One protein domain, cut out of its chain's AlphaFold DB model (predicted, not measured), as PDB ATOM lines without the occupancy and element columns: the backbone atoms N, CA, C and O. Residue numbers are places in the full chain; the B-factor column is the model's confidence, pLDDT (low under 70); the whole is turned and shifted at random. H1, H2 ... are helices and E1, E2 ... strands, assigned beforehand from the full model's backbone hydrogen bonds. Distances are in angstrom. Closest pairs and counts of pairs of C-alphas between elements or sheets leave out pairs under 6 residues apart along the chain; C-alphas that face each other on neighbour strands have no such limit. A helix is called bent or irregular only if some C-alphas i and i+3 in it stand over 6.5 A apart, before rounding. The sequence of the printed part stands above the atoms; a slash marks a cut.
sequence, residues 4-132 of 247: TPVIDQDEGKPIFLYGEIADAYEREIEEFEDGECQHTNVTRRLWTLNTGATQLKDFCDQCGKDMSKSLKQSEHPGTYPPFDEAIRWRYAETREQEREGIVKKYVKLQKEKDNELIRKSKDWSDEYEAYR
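Overview. This is residues 4 to 132 of the 247 residues of an uncharacterized protein of Rhodobacteraceae bacterium (UniProt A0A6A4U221). Look first for one very long helix, H2, as the shaft of the model: the hairpin E1 and E2 and the short helix H1 pack on a stretch along its length, and a small head sits by its first residues. That head is made of the hairpin E3 and E4 with the unnamed stretch 61 to 85, while at the other end residues 114 to 132 of H2 stick out free. The printed part has 129 residues, with two named helices and four named strands in the order E1, E2, H1, E3, E4, H2; its two sheets, E1 - E2 and E3 - E4, are antiparallel, and the class is mixed, helices and strands. The whole is extended, with a radius of gyration of the C-alphas of 25.0 A and spans of 92 by 26 by 17 A.

Arrangement. Begin with the head, where E3, residues 42 to 48, and E4, residues 54 to 60, form an antiparallel hairpin with 148 degrees between their directions. Look there at N 45 and O 57, 2.9 A apart, and N 47 and O 55, 2.8 A, both within hydrogen-bond range. E3 is apart from H2, residues 86 to 132. H1, residues 20 to 34, touches H2, which touches H1 with its residues 99 to 110 alone; the closest C-alphas of the two, those of Tyr 25 and Tyr 106, are 6.4 A apart. The two helices run opposite ways at a shallow tilt of 5 degrees. Now find E1, residues 4 to 8, and E2, residues 13 to 18, an antiparallel hairpin with N 6 and O 15 within hydrogen-bond range at 2.9 A. Its closest C-alphas to H2 are Asp 8 to Val 107, 6.6 A, from E1, and Leu 17 to Gln 110, 6.2 A, from E2. E2 and H1 are near each other. The two hairpins are apart. In H1 and H2 every O i to N i+4 pair is within hydrogen-bond range.

Along the chain. Find C-alpha 4 at (46.706, -12.178, 43.671), where E1 begins; E1 measures 12.4 A and E2 16.2 A. From C-alpha 20 at (44.655, -16.541, 53.288) H1 runs 21.0 A. E3 measures 18.0 A and E4 17.9 A. From C-alpha 86 at (21.326, -18.044, 22.213) H2 runs 67.7 A to C-alpha 132 at (54.481, 7.190, 75.615), and it is not bent.

Size, cuts and confidence. The two C-alphas farthest apart, of Ser 74 and Arg 132, are 91.7 A from each other. Without the residues that stand free, the body spans 64 by 26 by 16 A. The printed part has no cut, and its one long link, E4 to H2, has 25 residues. Look at the B-factor column: the mean pLDDT of the printed part is 87.3, and residues 115 to 132 are under 70.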
ATOM      1  N   THR A   4      47.454 -11.869  44.898       75.88
ATOM      2  CA  THR A   4      46.706 -12.178  43.671       75.88
ATOM      3  C   THR A   4      45.993 -10.919  43.173       75.88
ATOM      4  O   THR A   4      45.240 -10.315  43.942       75.88
ATOM      5  N   PRO A   5      46.264 -10.449  41.940       86.50
ATOM      6  CA  PRO A   5      45.582  -9.290  41.373       86.50
ATOM      7  C   PRO A   5      44.168  -9.657  40.921       86.50
ATOM      8  O   PRO A   5      43.980 -10.633  40.201       86.50
ATOM      9  N   VAL A   6      43.190  -8.828  41.274       88.44
ATOM     10  CA  VAL A   6      41.815  -8.910  40.764       88.44
ATOM     11  C   VAL A   6      41.316  -7.516  40.390       88.44
ATOM     12  O   VAL A   6      41.843  -6.513  40.868       88.44
ATOM     13  N   ILE A   7      40.312  -7.436  39.520       86.75
ATOM     14  CA  ILE A   7      39.652  -6.167  39.201       86.75
ATOM     15  C   ILE A   7      38.445  -6.013  40.117       86.75
ATOM     16  O   ILE A   7      37.550  -6.856  40.119       86.75
ATOM     17  N   ASP A   8      38.425  -4.931  40.885       85.44
ATOM     18  CA  ASP A   8      37.223  -4.480  41.566       85.44
ATOM     19  C   ASP A   8      36.216  -4.029  40.510       85.44
ATOM     20  O   ASP A   8      36.453  -3.060  39.787       85.44
ATOM     21  N   GLN A   9      35.115  -4.759  40.391       82.81
ATOM     22  CA  GLN A   9      34.103  -4.488  39.378       82.81
ATOM     23  C   GLN A   9      33.264  -3.244  39.677       82.81
ATOM     24  O   GLN A   9      32.743  -2.640  38.744       82.81
ATOM     25  N   ASP A  10      33.159  -2.841  40.944       83.50
ATOM     26  CA  ASP A  10      32.399  -1.653  41.335       83.50
ATOM     27  C   ASP A  10      33.221  -0.381  41.068       83.50
ATOM     28  O   ASP A  10      32.685   0.650  40.661       83.50
ATOM     29  N   GLU A  11      34.543  -0.451  41.268       79.81
ATOM     30  CA  GLU A  11      35.453   0.692  41.094       79.81
ATOM     31  C   GLU A  11      36.221   0.696  39.761       79.81
ATOM     32  O   GLU A  11      36.858   1.696  39.419       79.81
ATOM     33  N   GLY A  12      36.202  -0.412  39.015       82.94
ATOM     34  CA  GLY A  12      36.955  -0.598  37.771       82.94
ATOM     35  C   GLY A  12      38.478  -0.568  37.956       82.94
ATOM     36  O   GLY A  12      39.209  -0.258  37.013       82.94
ATOM     37  N   LYS A  13      38.974  -0.831  39.170       73.44
ATOM     38  CA  LYS A  13      40.392  -0.687  39.536       73.44
ATOM     39  C   LYS A  13      41.001  -2.012  39.984       73.44
ATOM     40  O   LYS A  13      40.317  -2.819  40.608       73.44
ATOM     41  N   PRO A  14      42.298  -2.236  39.722       76.00
ATOM     42  CA  PRO A  14      42.984  -3.399  40.256       76.00
ATOM     43  C   PRO A  14      43.130  -3.283  41.778       76.00
ATOM     44  O   PRO A  14      43.625  -2.278  42.293       76.00
ATOM     45  N   ILE A  15      42.753  -4.343  42.483       78.00
ATOM     46  CA  ILE A  15      43.013  -4.561  43.905       78.00
ATOM     47  C   ILE A  15      43.785  -5.870  44.071       78.00
ATOM     48  O   ILE A  15      43.744  -6.762  43.223       78.00
ATOM     49  N   PHE A  16      44.542  -5.972  45.155       76.00
ATOM     50  CA  PHE A  16      45.320  -7.160  45.463       76.00
ATOM     51  C   PHE A  16      44.723  -7.875  46.663       76.00
ATOM     52  O   PHE A  16      44.531  -7.268  47.713       76.00
ATOM     53  N   LEU A  17      44.473  -9.168  46.498       73.12
ATOM     54  CA  LEU A  17      44.146 -10.067  47.593       73.12
ATOM     55  C   LEU A  17      45.446 -10.552  48.228       73.12
ATOM     56  O   LEU A  17      46.420 -10.810  47.513       73.12
ATOM     57  N   TYR A  18      45.463 -10.701  49.552       70.94
ATOM     58  CA  TYR A  18      46.671 -11.069  50.291       70.94
ATOM     59  C   TYR A  18      46.466 -12.266  51.226       70.94
ATOM     60  O   TYR A  18      45.446 -12.394  51.907       70.94
ATOM     61  N   GLY A  19      47.498 -13.113  51.328       82.06
ATOM     62  CA  GLY A  19      47.559 -14.214  52.300       82.06
ATOM     63  C   GLY A  19      46.398 -15.201  52.153       82.06
ATOM     64  O   GLY A  19      46.067 -15.593  51.042       82.06
ATOM     65  N   GLU A  20      45.751 -15.557  53.264       85.69
ATOM     66  CA  GLU A  20      44.655 -16.541  53.288       85.69
ATOM     67  C   GLU A  20      43.468 -16.173  52.381       85.69
ATOM     68  O   GLU A  20      42.811 -17.066  51.849       85.69
ATOM     69  N   ILE A  21      43.206 -14.875  52.168       85.06
ATOM     70  CA  ILE A  21      42.148 -14.404  51.257       85.06
ATOM     71  C   ILE A  21      42.534 -14.708  49.806       85.06
ATOM     72  O   ILE A  21      41.699 -15.181  49.041       85.06
ATOM     73  N   ALA A  22      43.800 -14.484  49.441       82.69
ATOM     74  CA  ALA A  22      44.321 -14.832  48.121       82.69
ATOM     75  C   ALA A  22      44.293 -16.349  47.887       82.69
ATOM     76  O   ALA A  22      43.868 -16.804  46.830       82.69
ATOM     77  N   ASP A  23      44.687 -17.133  48.893       91.69
ATOM     78  CA  ASP A  23      44.655 -18.596  48.821       91.69
ATOM     79  C   ASP A  23      43.236 -19.150  48.662       91.69
ATOM     80  O   ASP A  23      43.028 -20.098  47.911       91.69
ATOM     81  N   ALA A  24      42.261 -18.588  49.379       95.94
ATOM     82  CA  ALA A  24      40.864 -18.993  49.262       95.94
ATOM     83  C   ALA A  24      40.254 -18.593  47.912       95.94
ATOM     84  O   ALA A  24      39.570 -19.410  47.301       95.94
ATOM     85  N   TYR A  25      40.560 -17.387  47.426       96.62
ATOM     86  CA  TYR A  25      40.133 -16.926  46.107       96.62
ATOM     87  C   TYR A  25      40.609 -17.854  44.992       96.62
ATOM     88  O   TYR A  25      39.804 -18.273  44.170       96.62
ATOM     89  N   GLU A  26      41.897 -18.195  44.971       95.75
ATOM     90  CA  GLU A  26      42.442 -19.043  43.910       95.75
ATOM     91  C   GLU A  26      41.829 -20.441  43.907       95.75
ATOM     92  O   GLU A  26      41.509 -20.938  42.836       95.75
ATOM     93  N   ARG A  27      41.586 -21.035  45.084       97.31
ATOM     94  CA  ARG A  27      40.888 -22.327  45.166       97.31
ATOM     95  C   ARG A  27      39.468 -22.253  44.616       97.31
ATOM     96  O   ARG A  27      39.063 -23.133  43.877       97.31
ATOM     97  N   GLU A  28      38.714 -21.211  44.958       97.94
ATOM     98  CA  GLU A  28      37.330 -21.071  44.479       97.94
ATOM     99  C   GLU A  28      37.271 -20.746  42.978       97.94
ATOM    100  O   GLU A  28      36.331 -21.146  42.299       97.94
ATOM    101  N   ILE A  29      38.286 -20.061  42.438       97.31
ATOM    102  CA  ILE A  29      38.440 -19.878  40.989       97.31
ATOM    103  C   ILE A  29      38.795 -21.195  40.298       97.31
ATOM    104  O   ILE A  29      38.194 -21.494  39.274       97.31
ATOM    105  N   GLU A  30      39.714 -21.983  40.854       96.94
ATOM    106  CA  GLU A  30      40.069 -23.305  40.327       96.94
ATOM    107  C   GLU A  30      38.848 -24.238  40.326       96.94
ATOM    108  O   GLU A  30      38.517 -24.817  39.297       96.94
ATOM    109  N   GLU A  31      38.082 -24.284  41.421       97.00
ATOM    110  CA  GLU A  31      36.815 -25.028  41.498       97.00
ATOM    111  C   GLU A  31      35.775 -24.527  40.481       97.00
ATOM    112  O   GLU A  31      35.043 -25.319  39.880       97.00
ATOM    113  N   PHE A  32      35.696 -23.210  40.269       96.75
ATOM    114  CA  PHE A  32      34.831 -22.630  39.248       96.75
ATOM    115  C   PHE A  32      35.258 -23.072  37.846       96.75
ATOM    116  O   PHE A  32      34.393 -23.480  37.069       96.75
ATOM    117  N   GLU A  33      36.550 -23.007  37.521       94.44
ATOM    118  CA  GLU A  33      37.128 -23.433  36.239       94.44
ATOM    119  C   GLU A  33      36.918 -24.936  35.999       94.44
ATOM    120  O   GLU A  33      36.439 -25.322  34.933       94.44
ATOM    121  N   ASP A  34      37.127 -25.773  37.014       94.81
ATOM    122  CA  ASP A  34      36.831 -27.211  36.972       94.81
ATOM    123  C   ASP A  34      35.334 -27.501  36.755       94.81
ATOM    124  O   ASP A  34      34.956 -28.528  36.179       94.81
ATOM    125  N   GLY A  35      34.466 -26.572  37.163       92.50
ATOM    126  CA  GLY A  35      33.027 -26.587  36.905       92.50
ATOM    127  C   GLY A  35      32.624 -26.312  35.449       92.50
ATOM    128  O   GLY A  35      31.428 -26.219  35.160       92.50
ATOM    129  N   GLU A  36      33.572 -26.162  34.517       93.38
ATOM    130  CA  GLU A  36      33.262 -26.027  33.095       93.38
ATOM    131  C   GLU A  36      32.446 -27.210  32.544       93.38
ATOM    132  O   GLU A  36      32.554 -28.366  32.966       93.38
ATOM    133  N   CYS A  37      31.601 -26.915  31.550       94.81
ATOM    134  CA  CYS A  37      30.742 -27.905  30.918       94.81
ATOM    135  C   CYS A  37      31.556 -29.066  30.321       94.81
ATOM    136  O   CYS A  37      32.288 -28.899  29.350       94.81
ATOM    137  N   GLN A  38      31.314 -30.275  30.831       94.75
ATOM    138  CA  GLN A  38      31.962 -31.518  30.389       94.75
ATOM    139  C   GLN A  38      31.358 -32.107  29.099       94.75
ATOM    140  O   GLN A  38      31.734 -33.189  28.657       94.75
ATOM    141  N   HIS A  39      30.384 -31.413  28.502       94.75
ATOM    142  CA  HIS A  39      29.699 -31.788  27.260       94.75
ATOM    143  C   HIS A  39      29.121 -33.215  27.237       94.75
ATOM    144  O   HIS A  39      29.086 -33.858  26.192       94.75
ATOM    145  N   THR A  40      28.642 -33.716  28.377       94.50
ATOM    146  CA  THR A  40      28.085 -35.077  28.493       94.50
ATOM    147  C   THR A  40      26.678 -35.207  27.911       94.50
ATOM    148  O   THR A  40      26.278 -36.301  27.518       94.50
ATOM    149  N   ASN A  41      25.930 -34.102  27.822       94.50
ATOM    150  CA  ASN A  41      24.616 -34.058  27.185       94.50
ATOM    151  C   ASN A  41      24.723 -33.444  25.784       94.50
ATOM    152  O   ASN A  41      24.911 -32.231  25.644       94.50
ATOM    153  N   VAL A  42      24.623 -34.294  24.760       96.44
ATOM    154  CA  VAL A  42      24.796 -33.927  23.354       96.44
ATOM    155  C   VAL A  42      23.584 -34.371  22.557       96.44
ATOM    156  O   VAL A  42      23.203 -35.541  22.596       96.44
ATOM    157  N   THR A  43      23.008 -33.454  21.785       96.19
ATOM    158  CA  THR A  43      21.893 -33.771  20.898       96.19
ATOM    159  C   THR A  43      22.106 -33.251  19.490       96.19
ATOM    160  O   THR A  43      22.839 -32.298  19.227       96.19
ATOM    161  N   ARG A  44      21.428 -33.909  18.554       96.69
ATOM    162  CA  ARG A  44      21.469 -33.566  17.141       96.69
ATOM    163  C   ARG A  44      20.459 -32.476  16.807       96.69
ATOM    164  O   ARG A  44      19.273 -32.613  17.131       96.69
ATOM    165  N   ARG A  45      20.920 -31.417  16.136       96.62
ATOM    166  CA  ARG A  45      20.138 -30.220  15.785       96.62
ATOM    167  C   ARG A  45      20.497 -29.700  14.387       96.62
ATOM    168  O   ARG A  45      21.547 -30.036  13.835       96.62
ATOM    169  N   LEU A  46      19.619 -28.872  13.820       96.12
ATOM    170  CA  LEU A  46      19.862 -28.159  12.560       96.12
ATOM    171  C   LEU A  46      20.495 -26.789  12.826       96.12
ATOM    172  O   LEU A  46      19.895 -25.948  13.486       96.12
ATOM    173  N   TRP A  47      21.683 -26.555  12.278       94.81
ATOM    174  CA  TRP A  47      22.358 -25.258  12.267       94.81
ATOM    175  C   TRP A  47      22.025 -24.490  10.994       94.81
ATOM    176  O   TRP A  47      22.220 -25.022   9.899       94.81
ATOM    177  N   THR A  48      21.583 -23.243  11.119       93.88
ATOM    178  CA  THR A  48      21.265 -22.389   9.969       93.88
ATOM    179  C   THR A  48      22.474 -21.530   9.611       93.88
ATOM    180  O   THR A  48      23.001 -20.793  10.434       93.88
ATOM    181  N   LEU A  49      22.949 -21.631   8.372       90.50
ATOM    182  CA  LEU A  49      24.000 -20.766   7.842       90.50
ATOM    183  C   LEU A  49      23.426 -19.393   7.472       90.50
ATOM    184  O   LEU A  49      22.245 -19.271   7.159       90.50
ATOM    185  N   ASN A  50      24.292 -18.383   7.361       90.12
ATOM    186  CA  ASN A  50      23.906 -17.037   6.908       90.12
ATOM    187  C   ASN A  50      23.217 -17.025   5.529       90.12
ATOM    188  O   ASN A  50      22.495 -16.089   5.205       90.12
ATOM    189  N   THR A  51      23.438 -18.055   4.708       90.44
ATOM    190  CA  THR A  51      22.796 -18.228   3.396       90.44
ATOM    191  C   THR A  51      21.374 -18.799   3.477       90.44
ATOM    192  O   THR A  51      20.731 -18.960   2.444       90.44
ATOM    193  N   GLY A  52      20.893 -19.158   4.672       88.88
ATOM    194  CA  GLY A  52      19.622 -19.852   4.906       88.88
ATOM    195  C   GLY A  52      19.687 -21.375   4.729       88.88
ATOM    196  O   GLY A  52      18.719 -22.068   5.032       88.88
ATOM    197  N   ALA A  53      20.819 -21.919   4.273       90.94
ATOM    198  CA  ALA A  53      21.025 -23.364   4.184       90.94
ATOM    199  C   ALA A  53      21.225 -23.980   5.578       90.94
ATOM    200  O   ALA A  53      21.863 -23.376   6.439       90.94
ATOM    201  N   THR A  54      20.726 -25.198   5.792       93.12
ATOM    202  CA  THR A  54      20.844 -25.897   7.078       93.12
ATOM    203  C   THR A  54      21.898 -27.002   7.044       93.12
ATOM    204  O   THR A  54      22.140 -27.642   6.021       93.12
ATOM    205  N   GLN A  55      22.547 -27.228   8.185       94.25
ATOM    206  CA  GLN A  55      23.500 -28.310   8.406       94.25
ATOM    207  C   GLN A  55      23.085 -29.132   9.624       94.25
ATOM    208  O   GLN A  55      22.716 -28.580  10.655       94.25
ATOM    209  N   LEU A  56      23.183 -30.454   9.524       96.62
ATOM    210  CA  LEU A  56      22.919 -31.356  10.640       96.62
ATOM    211  C   LEU A  56      24.194 -31.533  11.471       96.62
ATOM    212  O   LEU A  56      25.209 -31.963  10.925       96.62
ATOM    213  N   LYS A  57      24.167 -31.201  12.764       96.88
ATOM    214  CA  LYS A  57      25.326 -31.300  13.671       96.88
ATOM    215  C   LYS A  57      24.887 -31.725  15.071       96.88
ATOM    216  O   LYS A  57      23.720 -31.576  15.434       96.88
ATOM    217  N   ASP A  58      25.832 -32.238  15.850       97.19
ATOM    218  CA  ASP A  58      25.633 -32.548  17.263       97.19
ATOM    219  C   ASP A  58      26.159 -31.389  18.122       97.19
ATOM    220  O   ASP A  58      27.272 -30.896  17.906       97.19
ATOM    221  N   PHE A  59      25.354 -30.950  19.087       97.25
ATOM    222  CA  PHE A  59      25.633 -29.821  19.972       97.25
ATOM    223  C   PHE A  59      25.477 -30.223  21.431       97.25
ATOM    224  O   PHE A  59      24.621 -31.039  21.766       97.25
ATOM    225  N   CYS A  60      26.271 -29.611  22.306       97.06
ATOM    226  CA  CYS A  60      26.035 -29.716  23.738       97.06
ATOM    227  C   CYS A  60      24.769 -28.941  24.138       97.06
ATOM    228  O   CYS A  60      24.675 -27.738  23.894       97.06
ATOM    229  N   ASP A  61      23.844 -29.606  24.827       94.62
ATOM    230  CA  ASP A  61      22.573 -29.028  25.295       94.62
ATOM    231  C   ASP A  61      22.726 -28.095  26.506       94.62
ATOM    232  O   ASP A  61      21.747 -27.504  26.951       94.62
ATOM    233  N   GLN A  62      23.932 -27.975  27.063       94.31
ATOM    234  CA  GLN A  62      24.219 -27.087  28.193       94.31
ATOM    235  C   GLN A  62      24.925 -25.803  27.754       94.31
ATOM    236  O   GLN A  62      24.505 -24.715  28.131       94.31
ATOM    237  N   CYS A  63      25.983 -25.911  26.942       95.81
ATOM    238  CA  CYS A  63      26.796 -24.755  26.544       95.81
ATOM    239  C   CYS A  63      26.727 -24.414  25.046       95.81
ATOM    240  O   CYS A  63      27.281 -23.404  24.617       95.81
ATOM    241  N   GLY A  64      26.096 -25.253  24.219       95.50
ATOM    242  CA  GLY A  64      25.982 -25.029  22.775       95.50
ATOM    243  C   GLY A  64      27.248 -25.270  21.959       95.50
ATOM    244  O   GLY A  64      27.309 -24.840  20.801       95.50
ATOM    245  N   LYS A  65      28.272 -25.909  22.536       95.38
ATOM    246  CA  LYS A  65      29.504 -26.255  21.818       95.38
ATOM    247  C   LYS A  65      29.226 -27.268  20.713       95.38
ATOM    248  O   LYS A  65      28.436 -28.195  20.892       95.38
ATOM    249  N   ASP A  66      29.910 -27.085  19.590       95.56
ATOM    250  CA  ASP A  66      29.917 -28.036  18.485       95.56
ATOM    251  C   ASP A  66      30.631 -29.322  18.910       95.56
ATOM    252  O   ASP A  66      31.813 -29.292  19.256       95.56
ATOM    253  N   MET A  67      29.933 -30.452  18.835       96.25
ATOM    254  CA  MET A  67      30.481 -31.763  19.195       96.25
ATOM    255  C   MET A  67      30.789 -32.626  17.973       96.25
ATOM    256  O   MET A  67      31.478 -33.640  18.082       96.25
ATOM    257  N   SER A  68      30.318 -32.220  16.792       94.25
ATOM    258  CA  SER A  68      30.618 -32.903  15.540       94.25
ATOM    259  C   SER A  68      30.763 -31.949  14.355       94.25
ATOM    260  O   SER A  68      30.331 -30.792  14.361       94.25
ATOM    261  N   LYS A  69      31.413 -32.461  13.305       94.25
ATOM    262  CA  LYS A  69      31.375 -31.861  11.966       94.25
ATOM    263  C   LYS A  69      29.978 -32.034  11.364       94.25
ATOM    264  O   LYS A  69      29.188 -32.840  11.844       94.25
ATOM    265  N   SER A  70      29.695 -31.314  10.282       94.50
ATOM    266  CA  SER A  70      28.431 -31.446   9.553       94.50
ATOM    267  C   SER A  70      28.213 -32.885   9.080       94.50
ATOM    268  O   SER A  70      29.066 -33.475   8.414       94.50
ATOM    269  N   LEU A  71      27.061 -33.433   9.436       94.69
ATOM    270  CA  LEU A  71      26.641 -34.794   9.150       94.69
ATOM    271  C   LEU A  71      25.745 -34.824   7.911       94.69
ATOM    272  O   LEU A  71      24.979 -33.892   7.653       94.69
ATOM    273  N   LYS A  72      25.805 -35.915   7.143       92.69
ATOM    274  CA  LYS A  72      24.937 -36.084   5.974       92.69
ATOM    275  C   LYS A  72      23.555 -36.557   6.401       92.69
ATOM    276  O   LYS A  72      23.410 -37.612   7.010       92.69
ATOM    277  N   GLN A  73      22.524 -35.829   5.993       87.38
ATOM    278  CA  GLN A  73      21.141 -36.169   6.329       87.38
ATOM    279  C   GLN A  73      20.677 -37.502   5.710       87.38
ATOM    280  O   GLN A  73      19.839 -38.184   6.287       87.38
ATOM    281  N   SER A  74      21.267 -37.928   4.587       89.88
ATOM    282  CA  SER A  74      21.001 -39.242   3.982       89.88
ATOM    283  C   SER A  74      21.449 -40.417   4.857       89.88
ATOM    284  O   SER A  74      20.847 -41.482   4.804       89.88
ATOM    285  N   GLU A  75      22.507 -40.231   5.652       92.19
ATOM    286  CA  GLU A  75      23.050 -41.241   6.574       92.19
ATOM    287  C   GLU A  75      22.366 -41.165   7.957       92.19
ATOM    288  O   GLU A  75      22.526 -42.051   8.796       92.19
ATOM    289  N   HIS A  76      21.565 -40.117   8.190       90.00
ATOM    290  CA  HIS A  76      20.865 -39.844   9.443       90.00
ATOM    291  C   HIS A  76      19.428 -39.368   9.176       90.00
ATOM    292  O   HIS A  76      19.121 -38.184   9.351       90.00
ATOM    293  N   PRO A  77      18.542 -40.269   8.717       89.19
ATOM    294  CA  PRO A  77      17.159 -39.922   8.434       89.19
ATOM    295  C   PRO A  77      16.411 -39.573   9.727       89.19
ATOM    296  O   PRO A  77      16.484 -40.296  10.720       89.19
ATOM    297  N   GLY A  78      15.666 -38.468   9.708       90.88
ATOM    298  CA  GLY A  78      14.865 -38.022  10.843       90.88
ATOM    299  C   GLY A  78      14.484 -36.547  10.761       90.88
ATOM    300  O   GLY A  78      14.971 -35.805   9.904       90.88
ATOM    301  N   THR A  79      13.617 -36.132  11.683       92.56
ATOM    302  CA  THR A  79      13.253 -34.728  11.898       92.56
ATOM    303  C   THR A  79      14.017 -34.211  13.107       92.56
ATOM    304  O   THR A  79      13.930 -34.789  14.189       92.56
ATOM    305  N   TYR A  80      14.755 -33.118  12.930       94.88
ATOM    306  CA  TYR A  80      15.600 -32.534  13.969       94.88
ATOM    307  C   TYR A  80      15.177 -31.087  14.230       94.88
ATOM    308  O   TYR A  80      14.921 -30.360  13.268       94.88
ATOM    309  N   PRO A  81      15.098 -30.648  15.496       95.00
ATOM    310  CA  PRO A  81      14.780 -29.260  15.795       95.00
ATOM    311  C   PRO A  81      15.961 -28.333  15.448       95.00
ATOM    312  O   PRO A  81      17.115 -28.788  15.414       95.00
ATOM    313  N   PRO A  82      15.697 -27.040  15.185       95.62
ATOM    314  CA  PRO A  82      16.746 -26.047  14.983       95.62
ATOM    315  C   PRO A  82      17.598 -25.879  16.245       95.62
ATOM    316  O   PRO A  82      17.124 -26.075  17.365       95.62
ATOM    317  N   PHE A  83      18.869 -25.533  16.058       95.88
ATOM    318  CA  PHE A  83      19.771 -25.177  17.144       95.88
ATOM    319  C   PHE A  83      19.449 -23.767  17.655       95.88
ATOM    320  O   PHE A  83      19.333 -22.830  16.868       95.88
ATOM    321  N   ASP A  84      19.318 -23.622  18.973       94.12
ATOM    322  CA  ASP A  84      19.160 -22.324  19.626       94.12
ATOM    323  C   ASP A  84      20.539 -21.707  19.883       94.12
ATOM    324  O   ASP A  84      21.210 -22.030  20.864       94.12
ATOM    325  N   GLU A  85      20.964 -20.801  19.003       92.12
ATOM    326  CA  GLU A  85      22.257 -20.118  19.109       92.12
ATOM    327  C   GLU A  85      22.408 -19.299  20.398       92.12
ATOM    328  O   GLU A  85      23.528 -19.151  20.903       92.12
ATOM    329  N   ALA A  86      21.299 -18.836  20.989       95.31
ATOM    330  CA  ALA A  86      21.326 -18.044  22.213       95.31
ATOM    331  C   ALA A  86      21.817 -18.852  23.423       95.31
ATOM    332  O   ALA A  86      22.228 -18.262  24.423       95.31
ATOM    333  N   ILE A  87      21.836 -20.190  23.351       95.31
ATOM    334  CA  ILE A  87      22.366 -21.026  24.433       95.31
ATOM    335  C   ILE A  87      23.833 -20.714  24.753       95.31
ATOM    336  O   ILE A  87      24.209 -20.717  25.922       95.31
ATOM    337  N   ARG A  88      24.645 -20.377  23.742       95.06
ATOM    338  CA  ARG A  88      26.064 -20.042  23.933       95.06
ATOM    339  C   ARG A  88      26.219 -18.770  24.745       95.06
ATOM    340  O   ARG A  88      27.026 -18.716  25.665       95.06
ATOM    341  N   TRP A  89      25.418 -17.763  24.401       96.12
ATOM    342  CA  TRP A  89      25.415 -16.486  25.096       96.12
ATOM    343  C   TRP A  89      24.893 -16.636  26.524       96.12
ATOM    344  O   TRP A  89      25.572 -16.199  27.443       96.12
ATOM    345  N   ARG A  90      23.774 -17.346  26.734       96.50
ATOM    346  CA  ARG A  90      23.242 -17.607  28.084       96.50
ATOM    347  C   ARG A  90      24.240 -18.352  28.968       96.50
ATOM    348  O   ARG A  90      24.399 -17.997  30.129       96.50
ATOM    349  N   TYR A  91      24.923 -19.367  28.433       96.12
ATOM    350  CA  TYR A  91      25.956 -20.092  29.177       96.12
ATOM    351  C   TYR A  91      27.131 -19.175  29.539       96.12
ATOM    352  O   TYR A  91      27.540 -19.141  30.695       96.12
ATOM    353  N   ALA A  92      27.644 -18.402  28.576       95.31
ATOM    354  CA  ALA A  92      28.739 -17.464  28.818       95.31
ATOM    355  C   ALA A  92      28.356 -16.375  29.833       95.31
ATOM    356  O   ALA A  92      29.132 -16.095  30.740       95.31
ATOM    357  N   GLU A  93      27.155 -15.807  29.722       96.75
ATOM    358  CA  GLU A  93      26.632 -14.807  30.654       96.75
ATOM    359  C   GLU A  93      26.472 -15.381  32.066       96.75
ATOM    360  O   GLU A  93      26.914 -14.759  33.026       96.75
ATOM    361  N   THR A  94      25.914 -16.590  32.196       96.38
ATOM    362  CA  THR A  94      25.780 -17.273  33.497       96.38
ATOM    363  C   THR A  94      27.147 -17.470  34.149       96.38
ATOM    364  O   THR A  94      27.340 -17.132  35.314       96.38
ATOM    365  N   ARG A  95      28.125 -17.966  33.383       96.75
ATOM    366  CA  ARG A  95      29.487 -18.209  33.872       96.75
ATOM    367  C   ARG A  95      30.206 -16.921  34.244       96.75
ATOM    368  O   ARG A  95      30.893 -16.892  35.261       96.75
ATOM    369  N   GLU A  96      30.038 -15.859  33.460       95.31
ATOM    370  CA  GLU A  96      30.602 -14.559  33.809       95.31
ATOM    371  C   GLU A  96      29.997 -14.061  35.122       95.31
ATOM    372  O   GLU A  96      30.750 -13.770  36.040       95.31
ATOM    373  N   GLN A  97      28.667 -14.069  35.274       95.69
ATOM    374  CA  GLN A  97      27.994 -13.645  36.511       95.69
ATOM    375  C   GLN A  97      28.445 -14.439  37.749       95.69
ATOM    376  O   GLN A  97      28.635 -13.861  38.821       95.69
ATOM    377  N   GLU A  98      28.644 -15.751  37.617       96.50
ATOM    378  CA  GLU A  98      29.212 -16.590  38.679       96.50
ATOM    379  C   GLU A  98      30.631 -16.133  39.049       96.50
ATOM    380  O   GLU A  98      30.923 -15.889  40.224       96.50
ATOM    381  N   ARG A  99      31.496 -15.940  38.045       96.25
ATOM    382  CA  ARG A  99      32.871 -15.463  38.231       96.25
ATOM    383  C   ARG A  99      32.917 -14.073  38.865       96.25
ATOM    384  O   ARG A  99      33.701 -13.840  39.787       96.25
ATOM    385  N   GLU A 100      32.068 -13.159  38.403       95.25
ATOM    386  CA  GLU A 100      31.877 -11.826  38.975       95.25
ATOM    387  C   GLU A 100      31.510 -11.912  40.459       95.25
ATOM    388  O   GLU A 100      32.068 -11.191  41.290       95.25
ATOM    389  N   GLY A 101      30.591 -12.820  40.806       96.69
ATOM    390  CA  GLY A 101      30.166 -13.075  42.178       96.69
ATOM    391  C   GLY A 101      31.320 -13.516  43.080       96.69
ATOM    392  O   GLY A 101      31.478 -12.976  44.180       96.69
ATOM    393  N   ILE A 102      32.167 -14.433  42.596       97.38
ATOM    394  CA  ILE A 102      33.374 -14.881  43.308       97.38
ATOM    395  C   ILE A 102      34.322 -13.696  43.527       97.38
ATOM    396  O   ILE A 102      34.731 -13.427  44.658       97.38
ATOM    397  N   VAL A 103      34.632 -12.926  42.481       95.81
ATOM    398  CA  VAL A 103      35.529 -11.763  42.595       95.81
ATOM    399  C   VAL A 103      34.983 -10.740  43.599       95.81
ATOM    400  O   VAL A 103      35.702 -10.350  44.522       95.81
ATOM    401  N   LYS A 104      33.706 -10.353  43.489       96.50
ATOM    402  CA  LYS A 104      33.050  -9.391  44.396       96.50
ATOM    403  C   LYS A 104      33.106  -9.840  45.858       96.50
ATOM    404  O   LYS A 104      33.423  -9.035  46.737       96.50
ATOM    405  N   LYS A 105      32.859 -11.126  46.126       97.38
ATOM    406  CA  LYS A 105      32.966 -11.724  47.468       97.38
ATOM    407  C   LYS A 105      34.355 -11.501  48.073       97.38
ATOM    408  O   LYS A 105      34.456 -11.005  49.194       97.38
ATOM    409  N   TYR A 106      35.420 -11.826  47.342       97.00
ATOM    410  CA  TYR A 106      36.784 -11.739  47.874       97.00
ATOM    411  C   TYR A 106      37.325 -10.310  47.956       97.00
ATOM    412  O   TYR A 106      38.020  -9.981  48.918       97.00
ATOM    413  N   VAL A 107      36.951  -9.434  47.020       94.19
ATOM    414  CA  VAL A 107      37.250  -7.995  47.114       94.19
ATOM    415  C   VAL A 107      36.640  -7.402  48.383       94.19
ATOM    416  O   VAL A 107      37.326  -6.694  49.122       94.19
ATOM    417  N   LYS A 108      35.379  -7.734  48.689       95.81
ATOM    418  CA  LYS A 108      34.713  -7.282  49.915       95.81
ATOM    419  C   LYS A 108      35.452  -7.746  51.174       95.81
ATOM    420  O   LYS A 108      35.737  -6.919  52.037       95.81
ATOM    421  N   LEU A 109      35.810  -9.029  51.254       93.56
ATOM    422  CA  LEU A 109      36.561  -9.578  52.391       93.56
ATOM    423  C   LEU A 109      37.918  -8.885  52.577       93.56
ATOM    424  O   LEU A 109      38.307  -8.581  53.705       93.56
ATOM    425  N   GLN A 110      38.631  -8.601  51.482       88.44
ATOM    426  CA  GLN A 110      39.902  -7.881  51.549       88.44
ATOM    427  C   GLN A 110      39.705  -6.453  52.071       88.44
ATOM    428  O   GLN A 110      40.399  -6.056  53.003       88.44
ATOM    429  N   LYS A 111      38.717  -5.711  51.553       86.12
ATOM    430  CA  LYS A 111      38.397  -4.357  52.036       86.12
ATOM    431  C   LYS A 111      38.010  -4.346  53.517       86.12
ATOM    432  O   LYS A 111      38.403  -3.441  54.247       86.12
ATOM    433  N   GLU A 112      37.239  -5.328  53.981       86.56
ATOM    434  CA  GLU A 112      36.871  -5.460  55.398       86.56
ATOM    435  C   GLU A 112      38.102  -5.695  56.280       86.56
ATOM    436  O   GLU A 112      38.265  -5.004  57.289       86.56
ATOM    437  N   LYS A 113      39.006  -6.588  55.861       74.62
ATOM    438  CA  LYS A 113      40.271  -6.853  56.559       74.62
ATOM    439  C   LYS A 113      41.184  -5.630  56.579       74.62
ATOM    440  O   LYS A 113      41.734  -5.299  57.626       74.62
ATOM    441  N   ASP A 114      41.311  -4.930  55.458       71.12
ATOM    442  CA  ASP A 114      42.113  -3.708  55.365       71.12
ATOM    443  C   ASP A 114      41.539  -2.612  56.272       71.12
ATOM    444  O   ASP A 114      42.277  -1.971  57.017       71.12
ATOM    445  N   ASN A 115      40.215  -2.445  56.299       69.50
ATOM    446  CA  ASN A 115      39.548  -1.511  57.205       69.50
ATOM    447  C   ASN A 115      39.739  -1.883  58.680       69.50
ATOM    448  O   ASN A 115      39.923  -0.997  59.514       69.50
ATOM    449  N   GLU A 116      39.697  -3.172  59.023       67.00
ATOM    450  CA  GLU A 116      39.994  -3.646  60.376       67.00
ATOM    451  C   GLU A 116      41.443  -3.333  60.767       67.00
ATOM    452  O   GLU A 116      41.684  -2.830  61.862       67.00
ATOM    453  N   LEU A 117      42.398  -3.568  59.862       58.03
ATOM    454  CA  LEU A 117      43.807  -3.232  60.069       58.03
ATOM    455  C   LEU A 117      44.008  -1.722  60.235       58.03
ATOM    456  O   LEU A 117      44.724  -1.312  61.144       58.03
ATOM    457  N   ILE A 118      43.340  -0.895  59.428       58.69
ATOM    458  CA  ILE A 118      43.372   0.570  59.550       58.69
ATOM    459  C   ILE A 118      42.805   1.012  60.904       58.69
ATOM    460  O   ILE A 118      43.407   1.850  61.574       58.69
ATOM    461  N   ARG A 119      41.672   0.444  61.339       57.72
ATOM    462  CA  ARG A 119      41.070   0.744  62.650       57.72
ATOM    463  C   ARG A 119      41.996   0.344  63.789       57.72
ATOM    464  O   ARG A 119      42.326   1.192  64.604       57.72
ATOM    465  N   LYS A 120      42.498  -0.893  63.782       51.84
ATOM    466  CA  LYS A 120      43.473  -1.377  64.768       51.84
ATOM    467  C   LYS A 120      44.738  -0.529  64.782       51.84
ATOM    468  O   LYS A 120      45.246  -0.240  65.852       51.84
ATOM    469  N   SER A 121      45.231  -0.104  63.619       47.19
ATOM    470  CA  SER A 121      46.386   0.793  63.520       47.19
ATOM    471  C   SER A 121      46.102   2.168  64.120       47.19
ATOM    472  O   SER A 121      47.004   2.769  64.699       47.19
ATOM    473  N   LYS A 122      44.878   2.684  63.976       46.41
ATOM    474  CA  LYS A 122      44.465   3.962  64.557       46.41
ATOM    475  C   LYS A 122      44.291   3.859  66.074       46.41
ATOM    476  O   LYS A 122      44.877   4.663  66.787       46.41
ATOM    477  N   ASP A 123      43.573   2.842  66.545       50.66
ATOM    478  CA  ASP A 123      43.403   2.561  67.974       50.66
ATOM    479  C   ASP A 123      44.773   2.339  68.634       50.66
ATOM    480  O   ASP A 123      45.069   2.904  69.685       50.66
ATOM    481  N   TRP A 124      45.667   1.616  67.951       53.44
ATOM    482  CA  TRP A 124      47.056   1.453  68.363       53.44
ATOM    483  C   TRP A 124      47.824   2.773  68.402       53.44
ATOM    484  O   TRP A 124      48.586   2.979  69.335       53.44
ATOM    485  N   SER A 125      47.643   3.679  67.436       60.66
ATOM    486  CA  SER A 125      48.291   4.999  67.460       60.66
ATOM    487  C   SER A 125      47.877   5.807  68.692       60.66
ATOM    488  O   SER A 125      48.742   6.382  69.354       60.66
ATOM    489  N   ASP A 126      46.586   5.809  69.029       61.03
ATOM    490  CA  ASP A 126      46.046   6.545  70.177       61.03
ATOM    491  C   ASP A 126      46.493   5.910  71.513       61.03
ATOM    492  O   ASP A 126      46.952   6.605  72.427       61.03
ATOM    493  N   GLU A 127      46.447   4.578  71.626       65.19
ATOM    494  CA  GLU A 127      46.945   3.836  72.794       65.19
ATOM    495  C   GLU A 127      48.466   3.961  72.961       65.19
ATOM    496  O   GLU A 127      48.966   4.137  74.076       65.19
ATOM    497  N   TYR A 128      49.218   3.916  71.862       64.88
ATOM    498  CA  TYR A 128      50.668   4.082  71.847       64.88
ATOM    499  C   TYR A 128      51.073   5.510  72.221       64.88
ATOM    500  O   TYR A 128      52.031   5.713  72.975       64.88
ATOM    501  N   GLU A 129      50.333   6.521  71.759       64.06
ATOM    502  CA  GLU A 129      50.517   7.904  72.199       64.06
ATOM    503  C   GLU A 129      50.281   8.039  73.707       64.06
ATOM    504  O   GLU A 129      51.118   8.610  74.416       64.06
ATOM    505  N   ALA A 130      49.197   7.457  74.225       65.31
ATOM    506  CA  ALA A 130      48.919   7.445  75.656       65.31
ATOM    507  C   ALA A 130      50.017   6.711  76.449       65.31
ATOM    508  O   ALA A 130      50.484   7.214  77.476       65.31
ATOM    509  N   TYR A 131      50.499   5.567  75.956       68.38
ATOM    510  CA  TYR A 131      51.588   4.807  76.570       68.38
ATOM    511  C   TYR A 131      52.884   5.622  76.676       68.38
ATOM    512  O   TYR A 131      53.508   5.652  77.745       68.38
ATOM    513  N   ARG A 132      53.272   6.346  75.616       67.62
ATOM    514  CA  ARG A 132      54.481   7.190  75.615       67.62
ATOM    515  C   ARG A 132      54.413   8.353  76.614       67.62
ATOM    516  O   ARG A 132      55.446   8.886  77.021       67.62
TER     517      ARG A 132